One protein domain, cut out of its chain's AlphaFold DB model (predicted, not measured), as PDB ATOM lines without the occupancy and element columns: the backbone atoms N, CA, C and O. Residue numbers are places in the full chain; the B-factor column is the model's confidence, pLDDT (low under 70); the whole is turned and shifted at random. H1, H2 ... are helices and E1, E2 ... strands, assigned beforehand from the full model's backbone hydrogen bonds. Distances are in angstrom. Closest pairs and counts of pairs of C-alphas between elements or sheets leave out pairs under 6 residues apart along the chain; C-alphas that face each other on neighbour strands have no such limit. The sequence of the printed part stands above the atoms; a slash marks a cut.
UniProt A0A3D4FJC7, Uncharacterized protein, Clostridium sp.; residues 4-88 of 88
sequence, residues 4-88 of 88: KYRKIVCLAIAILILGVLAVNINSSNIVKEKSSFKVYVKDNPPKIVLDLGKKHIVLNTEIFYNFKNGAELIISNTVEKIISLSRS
ATOM      1  N   LYS A   4     209.982 155.448 193.252       63.84
ATOM      2  CA  LYS A   4     209.330 155.527 191.928       63.84
ATOM      3  C   LYS A   4     209.472 154.220 191.152       63.84
ATOM      4  O   LYS A   4     208.504 153.717 190.592       63.84
ATOM      5  N   TYR A   5     210.665 153.645 191.183       63.28
ATOM      6  CA  TYR A   5     210.981 152.411 190.483       63.28
ATOM      7  C   TYR A   5     210.181 151.224 191.025       63.28
ATOM      8  O   TYR A   5     209.590 150.463 190.264       63.28
ATOM      9  N   ARG A   6     210.062 151.122 192.354       65.69
ATOM     10  CA  ARG A   6     209.240 150.093 192.997       65.69
ATOM     11  C   ARG A   6     207.773 150.166 192.546       65.69
ATOM     12  O   ARG A   6     207.170 149.125 192.320       65.69
ATOM     13  N   LYS A   7     207.218 151.371 192.350       70.88
ATOM     14  CA  LYS A   7     205.845 151.550 191.838       70.88
ATOM     15  C   LYS A   7     205.688 151.090 190.385       70.88
ATOM     16  O   LYS A   7     204.704 150.429 190.084       70.88
ATOM     17  N   ILE A   8     206.648 151.401 189.512       67.56
ATOM     18  CA  ILE A   8     206.612 150.996 188.095       67.56
ATOM     19  C   ILE A   8     206.693 149.472 187.964       67.56
ATOM     20  O   ILE A   8     205.896 148.875 187.248       67.56
ATOM     21  N   VAL A   9     207.595 148.835 188.715       66.50
ATOM     22  CA  VAL A   9     207.710 147.370 188.749       66.50
ATOM     23  C   VAL A   9     206.421 146.736 189.279       66.50
ATOM     24  O   VAL A   9     205.914 145.796 188.675       66.50
ATOM     25  N   CYS A  10     205.835 147.279 190.352       70.12
ATOM     26  CA  CYS A  10     204.541 146.811 190.856       70.12
ATOM     27  C   CYS A  10     203.413 146.951 189.819       70.12
ATOM     28  O   CYS A  10     202.602 146.038 189.693       70.12
ATOM     29  N   LEU A  11     203.369 148.052 189.062       74.50
ATOM     30  CA  LEU A  11     202.361 148.268 188.020       74.50
ATOM     31  C   LEU A  11     202.529 147.285 186.851       74.50
ATOM     32  O   LEU A  11     201.549 146.697 186.404       74.50
ATOM     33  N   ALA A  12     203.765 147.054 186.399       67.69
ATOM     34  CA  ALA A  12     204.063 146.077 185.351       67.69
ATOM     35  C   ALA A  12     203.675 144.651 185.780       67.69
ATOM     36  O   ALA A  12     203.059 143.917 185.011       67.69
ATOM     37  N   ILE A  13     203.961 144.285 187.036       70.88
ATOM     38  CA  ILE A  13     203.525 143.010 187.619       70.88
ATOM     39  C   ILE A  13     201.992 142.923 187.648       70.88
ATOM     40  O   ILE A  13     201.449 141.890 187.272       70.88
ATOM     41  N   ALA A  14     201.285 143.990 188.037       73.00
ATOM     42  CA  ALA A  14     199.821 144.001 188.074       73.00
ATOM     43  C   ALA A  14     199.196 143.808 186.681       73.00
ATOM     44  O   ALA A  14     198.290 142.992 186.529       73.00
ATOM     45  N   ILE A  15     199.711 144.495 185.655       74.12
ATOM     46  CA  ILE A  15     199.264 144.331 184.260       74.12
ATOM     47  C   ILE A  15     199.518 142.898 183.774       74.12
ATOM     48  O   ILE A  15     198.660 142.305 183.122       74.12
ATOM     49  N   LEU A  16     200.663 142.310 184.133       68.94
ATOM     50  CA  LEU A  16     200.993 140.929 183.779       68.94
ATOM     51  C   LEU A  16     200.079 139.915 184.476       68.94
ATOM     52  O   LEU A  16     199.608 138.988 183.823       68.94
ATOM     53  N   ILE A  17     199.762 140.115 185.758       69.75
ATOM     54  CA  ILE A  17     198.791 139.284 186.485       69.75
ATOM     55  C   ILE A  17     197.411 139.370 185.825       69.75
ATOM     56  O   ILE A  17     196.784 138.337 185.603       69.75
ATOM     57  N   LEU A  18     196.950 140.574 185.465       69.19
ATOM     58  CA  LEU A  18     195.668 140.767 184.777       69.19
ATOM     59  C   LEU A  18     195.641 140.075 183.408       69.19
ATOM     60  O   LEU A  18     194.666 139.399 183.087       69.19
ATOM     61  N   GLY A  19     196.721 140.185 182.629       65.38
ATOM     62  CA  GLY A  19     196.852 139.495 181.346       65.38
ATOM     63  C   GLY A  19     196.817 137.974 181.498       65.38
ATOM     64  O   GLY A  19     196.101 137.293 180.766       65.38
ATOM     65  N   VAL A  20     197.525 137.435 182.495       65.94
ATOM     66  CA  VAL A  20     197.507 135.999 182.801       65.94
ATOM     67  C   VAL A  20     196.122 135.549 183.250       65.94
ATOM     68  O   VAL A  20     195.651 134.532 182.760       65.94
ATOM     69  N   LEU A  21     195.442 136.295 184.123       62.22
ATOM     70  CA  LEU A  21     194.079 135.974 184.555       62.22
ATOM     71  C   LEU A  21     193.100 135.950 183.377       62.22
ATOM     72  O   LEU A  21     192.313 135.013 183.273       62.22
ATOM     73  N   ALA A  22     193.181 136.924 182.469       62.34
ATOM     74  CA  ALA A  22     192.333 136.975 181.279       62.34
ATOM     75  C   ALA A  22     192.559 135.765 180.353       62.34
ATOM     76  O   ALA A  22     191.599 135.122 179.925       62.34
ATOM     77  N   VAL A  23     193.822 135.404 180.098       59.66
ATOM     78  CA  VAL A  23     194.175 134.204 179.317       59.66
ATOM     79  C   VAL A  23     193.731 132.932 180.035       59.66
ATOM     80  O   VAL A  23     193.211 132.016 179.399       59.66
ATOM     81  N   ASN A  24     193.910 132.876 181.355       61.25
ATOM     82  CA  ASN A  24     193.562 131.716 182.159       61.25
ATOM     83  C   ASN A  24     192.048 131.500 182.150       61.25
ATOM     84  O   ASN A  24     191.624 130.400 181.836       61.25
ATOM     85  N   ILE A  25     191.224 132.531 182.387       65.44
ATOM     86  CA  ILE A  25     189.749 132.442 182.367       65.44
ATOM     87  C   ILE A  25     189.243 131.839 181.051       65.44
ATOM     88  O   ILE A  25     188.424 130.916 181.097       65.44
ATOM     89  N   ASN A  26     189.799 132.283 179.918       62.84
ATOM     90  CA  ASN A  26     189.449 131.805 178.577       62.84
ATOM     91  C   ASN A  26     190.141 130.497 178.158       62.84
ATOM     92  O   ASN A  26     189.855 129.977 177.080       62.84
ATOM     93  N   SER A  27     191.043 129.952 178.973       60.78
ATOM     94  CA  SER A  27     191.720 128.689 178.677       60.78
ATOM     95  C   SER A  27     190.900 127.476 179.121       60.78
ATOM     96  O   SER A  27     190.109 127.527 180.068       60.78
ATOM     97  N   SER A  28     191.115 126.345 178.441       62.56
ATOM     98  CA  SER A  28     190.513 125.065 178.821       62.56
ATOM     99  C   SER A  28     191.004 124.615 180.202       62.56
ATOM    100  O   SER A  28     192.144 124.887 180.582       62.56
ATOM    101  N   ASN A  29     190.166 123.891 180.955       66.06
ATOM    102  CA  ASN A  29     190.502 123.434 182.316       66.06
ATOM    103  C   ASN A  29     191.830 122.654 182.386       66.06
ATOM    104  O   ASN A  29     192.571 122.795 183.352       66.06
ATOM    105  N   ILE A  30     192.185 121.929 181.321       60.50
ATOM    106  CA  ILE A  30     193.451 121.183 181.203       60.50
ATOM    107  C   ILE A  30     194.676 122.115 181.229       60.50
ATOM    108  O   ILE A  30     195.723 121.756 181.768       60.50
ATOM    109  N   VAL A  31     194.566 123.306 180.633       61.25
ATOM    110  CA  VAL A  31     195.633 124.318 180.633       61.25
ATOM    111  C   VAL A  31     195.680 125.032 181.982       61.25
ATOM    112  O   VAL A  31     196.773 125.251 182.499       61.25
ATOM    113  N   LYS A  32     194.517 125.312 182.590       64.44
ATOM    114  CA  LYS A  32     194.418 125.936 183.921       64.44
ATOM    115  C   LYS A  32     195.162 125.119 184.979       64.44
ATOM    116  O   LYS A  32     196.011 125.667 185.675       64.44
ATOM    117  N   GLU A  33     194.907 123.812 185.043       66.62
ATOM    118  CA  GLU A  33     195.489 122.909 186.053       66.62
ATOM    119  C   GLU A  33     197.001 122.701 185.919       66.62
ATOM    120  O   GLU A  33     197.676 122.411 186.904       66.62
ATOM    121  N   LYS A  34     197.551 122.839 184.707       66.44
ATOM    122  CA  LYS A  34     198.986 122.636 184.444       66.44
ATOM    123  C   LYS A  34     199.778 123.934 184.369       66.44
ATOM    124  O   LYS A  34     200.992 123.887 184.178       66.44
ATOM    125  N   SER A  35     199.103 125.075 184.483       67.50
ATOM    126  CA  SER A  35     199.749 126.376 184.397       67.50
ATOM    127  C   SER A  35     200.280 126.846 185.752       67.50
ATOM    128  O   SER A  35     199.643 126.650 186.784       67.50
ATOM    129  N   SER A  36     201.457 127.475 185.769       71.56
ATOM    130  CA  SER A  36     201.990 128.120 186.974       71.56
ATOM    131  C   SER A  36     202.666 129.440 186.641       71.56
ATOM    132  O   SER A  36     203.312 129.586 185.604       71.56
ATOM    133  N   PHE A  37     202.521 130.417 187.533       72.50
ATOM    134  CA  PHE A  37     203.142 131.724 187.385       72.50
ATOM    135  C   PHE A  37     204.224 131.896 188.444       72.50
ATOM    136  O   PHE A  37     203.955 131.803 189.643       72.50
ATOM    137  N   LYS A  38     205.459 132.134 188.004       74.50
ATOM    138  CA  LYS A  38     206.622 132.280 188.880       74.50
ATOM    139  C   LYS A  38     207.290 133.622 188.621       74.50
ATOM    140  O   LYS A  38     207.645 133.944 187.490       74.50
ATOM    141  N   VAL A  39     207.487 134.392 189.687       68.88
ATOM    142  CA  VAL A  39     208.190 135.678 189.645       68.88
ATOM    143  C   VAL A  39     209.516 135.527 190.376       68.88
ATOM    144  O   VAL A  39     209.550 135.231 191.568       68.88
ATOM    145  N   TYR A  40     210.615 135.749 189.665       75.94
ATOM    146  CA  TYR A  40     211.968 135.663 190.198       75.94
ATOM    147  C   TYR A  40     212.516 137.077 190.365       75.94
ATOM    148  O   TYR A  40     213.130 137.648 189.465       75.94
ATOM    149  N   VAL A  41     212.255 137.655 191.536       66.56
ATOM    150  CA  VAL A  41     212.681 139.018 191.898       66.56
ATOM    151  C   VAL A  41     214.156 139.126 192.297       66.56
ATOM    152  O   VAL A  41     214.656 140.235 192.438       66.56
ATOM    153  N   LYS A  42     214.833 137.992 192.526       74.19
ATOM    154  CA  LYS A  42     216.263 137.948 192.876       74.19
ATOM    155  C   LYS A  42     217.181 137.973 191.652       74.19
ATOM    156  O   LYS A  42     218.367 138.245 191.799       74.19
ATOM    157  N   ASP A  43     216.635 137.694 190.475       73.44
ATOM    158  CA  ASP A  43     217.364 137.781 189.217       73.44
ATOM    159  C   ASP A  43     217.516 139.255 188.828       73.44
ATOM    160  O   ASP A  43     216.648 140.074 189.139       73.44
ATOM    161  N   ASN A  44     218.618 139.598 188.158       72.00
ATOM    162  CA  ASN A  44     218.852 140.953 187.672       72.00
ATOM    163  C   ASN A  44     219.136 140.934 186.159       72.00
ATOM    164  O   ASN A  44     220.225 140.508 185.771       72.00
ATOM    165  N   PRO A  45     218.191 141.384 185.315       70.25
ATOM    166  CA  PRO A  45     216.879 141.930 185.677       70.25
ATOM    167  C   PRO A  45     215.898 140.844 186.165       70.25
ATOM    168  O   PRO A  45     216.051 139.672 185.813       70.25
ATOM    169  N   PRO A  46     214.873 141.208 186.965       69.25
ATOM    170  CA  PRO A  46     213.844 140.271 187.407       69.25
ATOM    171  C   PRO A  46     213.232 139.518 186.227       69.25
ATOM    172  O   PRO A  46     213.104 140.060 185.128       69.25
ATOM    173  N   LYS A  47     212.796 138.280 186.431       76.19
ATOM    174  CA  LYS A  47     212.136 137.509 185.368       76.19
ATOM    175  C   LYS A  47     210.784 136.996 185.815       76.19
ATOM    176  O   LYS A  47     210.570 136.662 186.983       76.19
ATOM    177  N   ILE A  48     209.876 136.916 184.856       74.88
ATOM    178  CA  ILE A  48     208.558 136.331 185.040       74.88
ATOM    179  C   ILE A  48     208.467 135.116 184.133       74.88
ATOM    180  O   ILE A  48     208.769 135.193 182.947       74.88
ATOM    181  N   VAL A  49     208.060 133.988 184.695       78.19
ATOM    182  CA  VAL A  49     207.887 132.739 183.961       78.19
ATOM    183  C   VAL A  49     206.438 132.308 184.085       78.19
ATOM    184  O   VAL A  49     205.940 132.082 185.189       78.19
ATOM    185  N   LEU A  50     205.778 132.188 182.940       74.81
ATOM    186  CA  LEU A  50     204.482 131.550 182.805       74.81
ATOM    187  C   LEU A  50     204.708 130.146 182.250       74.81
ATOM    188  O   LEU A  50     205.086 129.956 181.096       74.81
ATOM    189  N   ASP A  51     204.493 129.164 183.104       75.12
ATOM    190  CA  ASP A  51     204.476 127.760 182.744       75.12
ATOM    191  C   ASP A  51     203.067 127.391 182.274       75.12
ATOM    192  O   ASP A  51     202.099 127.703 182.960       75.12
ATOM    193  N   LEU A  52     202.948 126.760 181.108       71.38
ATOM    194  CA  LEU A  52     201.705 126.227 180.541       71.38
ATOM    195  C   LEU A  52     201.806 124.697 180.368       71.38
ATOM    196  O   LEU A  52     201.218 124.108 179.457       71.38
ATOM    197  N   GLY A  53     202.620 124.040 181.198       70.88
ATOM    198  CA  GLY A  53     202.825 122.597 181.237       70.88
ATOM    199  C   GLY A  53     203.814 122.092 180.185       70.88
ATOM    200  O   GLY A  53     204.878 121.596 180.529       70.88
ATOM    201  N   LYS A  54     203.464 122.178 178.892       66.56
ATOM    202  CA  LYS A  54     204.357 121.761 177.779       66.56
ATOM    203  C   LYS A  54     205.145 122.915 177.157       66.56
ATOM    204  O   LYS A  54     206.026 122.683 176.335       66.56
ATOM    205  N   LYS A  55     204.776 124.153 177.476       66.31
ATOM    206  CA  LYS A  55     205.399 125.371 176.953       66.31
ATOM    207  C   LYS A  55     205.634 126.331 178.106       66.31
ATOM    208  O   LYS A  55     204.786 126.447 178.985       66.31
ATOM    209  N   HIS A  56     206.747 127.049 178.050       73.25
ATOM    210  CA  HIS A  56     207.075 128.096 179.008       73.25
ATOM    211  C   HIS A  56     207.213 129.416 178.259       73.25
ATOM    212  O   HIS A  56     207.902 129.489 177.241       73.25
ATOM    213  N   ILE A  57     206.562 130.454 178.764       70.75
ATOM    214  CA  ILE A  57     206.763 131.827 178.320       70.75
ATOM    215  C   ILE A  57     207.625 132.503 179.379       70.75
ATOM    216  O   ILE A  57     207.220 132.631 180.535       70.75
ATOM    217  N   VAL A  58     208.822 132.921 178.981       73.88
ATOM    218  CA  VAL A  58     209.738 133.669 179.843       73.88
ATOM    219  C   VAL A  58     209.698 135.129 179.423       73.88
ATOM    220  O   VAL A  58     210.119 135.493 178.329       73.88
ATOM    221  N   LEU A  59     209.186 135.970 180.310       70.56
ATOM    222  CA  LEU A  59     209.215 137.417 180.189       70.56
ATOM    223  C   LEU A  59     210.452 137.932 180.923       70.56
ATOM    224  O   LEU A  59     210.474 138.037 182.155       70.56
ATOM    225  N   ASN A  60     211.491 138.240 180.147       71.62
ATOM    226  CA  ASN A  60     212.636 138.994 180.639       71.62
ATOM    227  C   ASN A  60     212.186 140.442 180.886       71.62
ATOM    228  O   ASN A  60     211.717 141.111 179.962       71.62
ATOM    229  N   THR A  61     212.306 140.933 182.124       69.50
ATOM    230  CA  THR A  61     211.847 142.294 182.427       69.50
ATOM    231  C   THR A  61     212.772 143.384 181.894       69.50
ATOM    232  O   THR A  61     212.358 144.537 181.894       69.50
ATOM    233  N   GLU A  62     213.952 143.043 181.360       74.62
ATOM    234  CA  GLU A  62     214.885 143.960 180.680       74.62
ATOM    235  C   GLU A  62     214.202 144.853 179.638       74.62
ATOM    236  O   GLU A  62     214.510 146.038 179.522       74.62
ATOM    237  N   ILE A  63     213.193 144.321 178.941       65.81
ATOM    238  CA  ILE A  63     212.411 145.080 177.962       65.81
ATOM    239  C   ILE A  63     211.704 146.291 178.589       65.81
ATOM    240  O   ILE A  63     211.658 147.358 177.981       65.81
ATOM    241  N   PHE A  64     211.226 146.177 179.833       66.94
ATOM    242  CA  PHE A  64     210.608 147.291 180.556       66.94
ATOM    243  C   PHE A  64     211.642 148.341 180.976       66.94
ATOM    244  O   PHE A  64     211.325 149.529 180.993       66.94
ATOM    245  N   TYR A  65     212.879 147.928 181.277       65.06
ATOM    246  CA  TYR A  65     213.978 148.853 181.575       65.06
ATOM    247  C   TYR A  65     214.374 149.653 180.348       65.06
ATOM    248  O   TYR A  65     214.449 150.877 180.407       65.06
ATOM    249  N   ASN A  66     214.573 148.961 179.230       69.75
ATOM    250  CA  ASN A  66     214.945 149.590 177.971       69.75
ATOM    251  C   ASN A  66     213.849 150.547 177.497       69.75
ATOM    252  O   ASN A  66     214.145 151.671 177.096       69.75
ATOM    253  N   PHE A  67     212.580 150.156 177.645       65.69
ATOM    254  CA  PHE A  67     211.450 151.031 177.351       65.69
ATOM    255  C   PHE A  67     211.409 152.267 178.263       65.69
ATOM    256  O   PHE A  67     211.260 153.382 177.768       65.69
ATOM    257  N   LYS A  68     211.592 152.103 179.584       69.00
ATOM    258  CA  LYS A  68     211.648 153.225 180.538       69.00
ATOM    259  C   LYS A  68     212.773 154.199 180.190       69.00
ATOM    260  O   LYS A  68     212.527 155.397 180.115       69.00
ATOM    261  N   ASN A  69     213.983 153.685 179.986       71.81
ATOM    262  CA  ASN A  69     215.160 154.502 179.705       71.81
ATOM    263  C   ASN A  69     215.000 155.252 178.376       71.81
ATOM    264  O   ASN A  69     215.285 156.444 178.305       71.81
ATOM    265  N   GLY A  70     214.479 154.581 177.344       66.94
ATOM    266  CA  GLY A  70     214.155 155.217 176.068       66.94
ATOM    267  C   GLY A  70     213.098 156.316 176.210       66.94
ATOM    268  O   GLY A  70     213.278 157.412 175.685       66.94
ATOM    269  N   ALA A  71     212.026 156.065 176.968       64.69
ATOM    270  CA  ALA A  71     210.985 157.060 177.223       64.69
ATOM    271  C   ALA A  71     211.514 158.275 178.007       64.69
ATOM    272  O   ALA A  71     211.206 159.410 177.647       64.69
ATOM    273  N   GLU A  72     212.336 158.063 179.040       74.06
ATOM    274  CA  GLU A  72     212.977 159.149 179.798       74.06
ATOM    275  C   GLU A  72     213.882 160.004 178.902       74.06
ATOM    276  O   GLU A  72     213.810 161.231 178.968       74.06
ATOM    277  N   LEU A  73     214.662 159.378 178.012       76.56
ATOM    278  CA  LEU A  73     215.517 160.082 177.054       76.56
ATOM    279  C   LEU A  73     214.697 160.955 176.090       76.56
ATOM    280  O   LEU A  73     215.013 162.124 175.881       76.56
ATOM    281  N   ILE A  74     213.617 160.403 175.526       72.94
ATOM    282  CA  ILE A  74     212.732 161.132 174.605       72.94
ATOM    283  C   ILE A  74     212.092 162.331 175.312       72.94
ATOM    284  O   ILE A  74     212.066 163.430 174.754       72.94
ATOM    285  N   ILE A  75     211.597 162.141 176.540       76.81
ATOM    286  CA  ILE A  75     210.986 163.219 177.327       76.81
ATOM    287  C   ILE A  75     212.021 164.302 177.636       76.81
ATOM    288  O   ILE A  75     211.731 165.476 177.414       76.81
ATOM    289  N   SER A  76     213.225 163.927 178.082       79.69
ATOM    290  CA  SER A  76     214.305 164.877 178.388       79.69
ATOM    291  C   SER A  76     214.651 165.734 177.172       79.69
ATOM    292  O   SER A  76     214.589 166.959 177.242       79.69
ATOM    293  N   ASN A  77     214.891 165.094 176.024       78.75
ATOM    294  CA  ASN A  77     215.220 165.788 174.778       78.75
ATOM    295  C   ASN A  77     214.081 166.704 174.306       78.75
ATOM    296  O   ASN A  77     214.319 167.787 173.774       78.75
ATOM    297  N   THR A  78     212.828 166.284 174.500       78.19
ATOM    298  CA  THR A  78     211.657 167.093 174.135       78.19
ATOM    299  C   THR A  78     211.543 168.328 175.025       78.19
ATOM    300  O   THR A  78     211.326 169.428 174.519       78.19
ATOM    301  N   VAL A  79     211.734 168.174 176.339       81.44
ATOM    302  CA  VAL A  79     211.699 169.283 177.303       81.44
ATOM    303  C   VAL A  79     212.828 170.276 177.037       81.44
ATOM    304  O   VAL A  79     212.567 171.477 176.968       81.44
ATOM    305  N   GLU A  80     214.056 169.802 176.819       84.75
ATOM    306  CA  GLU A  80     215.193 170.661 176.463       84.75
ATOM    307  C   GLU A  80     214.921 171.460 175.189       84.75
ATOM    308  O   GLU A  80     215.145 172.673 175.150       84.75
ATOM    309  N   LYS A  81     214.356 170.810 174.165       82.31
ATOM    310  CA  LYS A  81     213.994 171.477 172.914       82.31
ATOM    311  C   LYS A  81     212.929 172.553 173.126       82.31
ATOM    312  O   LYS A  81     213.090 173.659 172.617       82.31
ATOM    313  N   ILE A  82     211.888 172.277 173.912       81.69
ATOM    314  CA  ILE A  82     210.851 173.266 174.255       81.69
ATOM    315  C   ILE A  82     211.462 174.465 174.993       81.69
ATOM    316  O   ILE A  82     211.176 175.609 174.645       81.69
ATOM    317  N   ILE A  83     212.339 174.223 175.973       87.19
ATOM    318  CA  ILE A  83     213.020 175.291 176.722       87.19
ATOM    319  C   ILE A  83     213.896 176.137 175.791       87.19
ATOM    320  O   ILE A  83     213.895 177.361 175.908       87.19
ATOM    321  N   SER A  84     214.626 175.508 174.864       83.50
ATOM    322  CA  SER A  84     215.470 176.224 173.900       83.50
ATOM    323  C   SER A  84     214.657 177.132 172.973       83.50
ATOM    324  O   SER A  84     215.061 178.263 172.725       83.50
ATOM    325  N   LEU A  85     213.476 176.679 172.540       82.00
ATOM    326  CA  LEU A  85     212.566 177.452 171.694       82.00
ATOM    327  C   LEU A  85     211.907 178.607 172.452       82.00
ATOM    328  O   LEU A  85     211.690 179.658 171.871       82.00
ATOM    329  N   SER A  86     211.615 178.434 173.742       76.94
ATOM    330  CA  SER A  86     211.036 179.491 174.585       76.94
ATOM    331  C   SER A  86     212.038 180.583 174.982       76.94
ATOM    332  O   SER A  86     211.625 181.601 175.536       76.94
ATOM    333  N   ARG A  87     213.342 180.345 174.797       76.88
ATOM    334  CA  ARG A  87     214.421 181.307 175.083       76.88
ATOM    335  C   ARG A  87     214.925 182.035 173.831       76.88
ATOM    336  O   ARG A  87     215.748 182.937 173.976       76.88
ATOM    337  N   SER A  88     214.477 181.610 172.649       61.06
ATOM    338  CA  SER A  88     214.661 182.298 171.368       61.06
ATOM    339  C   SER A  88     213.551 183.315 171.145       61.06
ATOM    340  O   SER A  88     213.801 184.207 170.306       61.06
TER     341      SER A  88
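AT A GLANCE: This is residues 4 to 88 of the 88 residues of an uncharacterized protein of Clostridium sp. (UniProt A0A3D4FJC7). Picture a small antiparallel sheet of three strands from which an arm sticks out, residues 69 to 88, of which 69 to 86 belong to one long helix, H3. A second long helix, H1, runs past the sheet and only grazes it with residues 13 to 24, and the short H2 sits at the end of the body far from the arm. The printed part has 85 residues, with named elements in the order H1, H2, E1, E2, E3, H3; the sheet's order is E1, E2, E3, and the class is mixed, helices and strands. The whole is extended, with a radius of gyration of the C-alphas of 18.6 A, and spans 65 by 28 by 20 A: a rod in outline, its length owed largely to the arm.

HOW THE PARTS SIT: Begin at the sheet, where E1, residues 35 to 40, E2, residues 47 to 52, and E3, residues 56 to 60, form a meander, each strand the antiparallel neighbour of the one before. E1 and E3 are its edge strands and E2 is the inner one. In the hairpin of E1 and E2, at 169 degrees between directions, look for N 38 and O 49, 2.9 A apart, and N 49 and O 38, 2.8 A apart, within hydrogen-bond range. In the hairpin of E2 and E3, at 166 degrees, you will find N 50 and O 57 at 2.8 A and N 48 and O 59 at 3.0 A, also within hydrogen-bond range. Next look at H2, residues 29 to 34, which is on the sheet but only grazes it; its closest C-alpha pair with E2 is Lys 34 and Leu 52, 6.0 A apart. H1, residues 4 to 25, is also on the sheet and also only grazes it, with residues 13 to 24. H1 and H2 are close but not clearly touching, their closest C-alphas being those of Asn 24 and Lys 32, 6.1 A apart. They run opposite ways at a steep tilt of 45 degrees. H3, residues 62 to 86, is not on the sheet. H1 and H3 are near each other, with 5 pairs of C-alphas within 10 A. H3 is apart from E1 and from H2, and only just apart from E2, whose closest C-alpha is 8.4 A away. In H1 and H3 every O i to N i+4 pair is within hydrogen-bond range; in H2 it is 1 of 2.

IN THESE COORDINATES: Find C-alpha 35 at (199.749, 126.376, 184.397); from there E1 runs 16.4 A to C-alpha 40. E2 goes back over 16.1 A, from Lys 47 to Leu 52, and E3 covers 12.3 A from His 56 to Asn 60. After a tight link with 1 residue between E3 and H3, find C-alpha 62 at (214.885, 143.960, 180.680), where H3 begins; it runs 36.3 A to C-alpha 86 at (211.036, 179.491, 174.585). For H1, go to C-alpha 4 at (209.330, 155.527, 191.928) and follow 31.7 A to Ile 25. H2 is short, from Asn 29 to Lys 34.

THE WHOLE: The two C-alphas farthest apart are those of Ile 30 and Ser 88, 65.4 A. Without the free residues 69 to 88, the body of 65 residues spans 38 by 19 by 17 A. The printed part has no cut and ends at residue 88, the chain's last. No link is long: E1 to E2, with 6 residues, is short, and the others are tight. The mean pLDDT of the printed part is 70.6; look for low confidence, under 70, in 41 residues, among them 16 to 35 and 63 to 68.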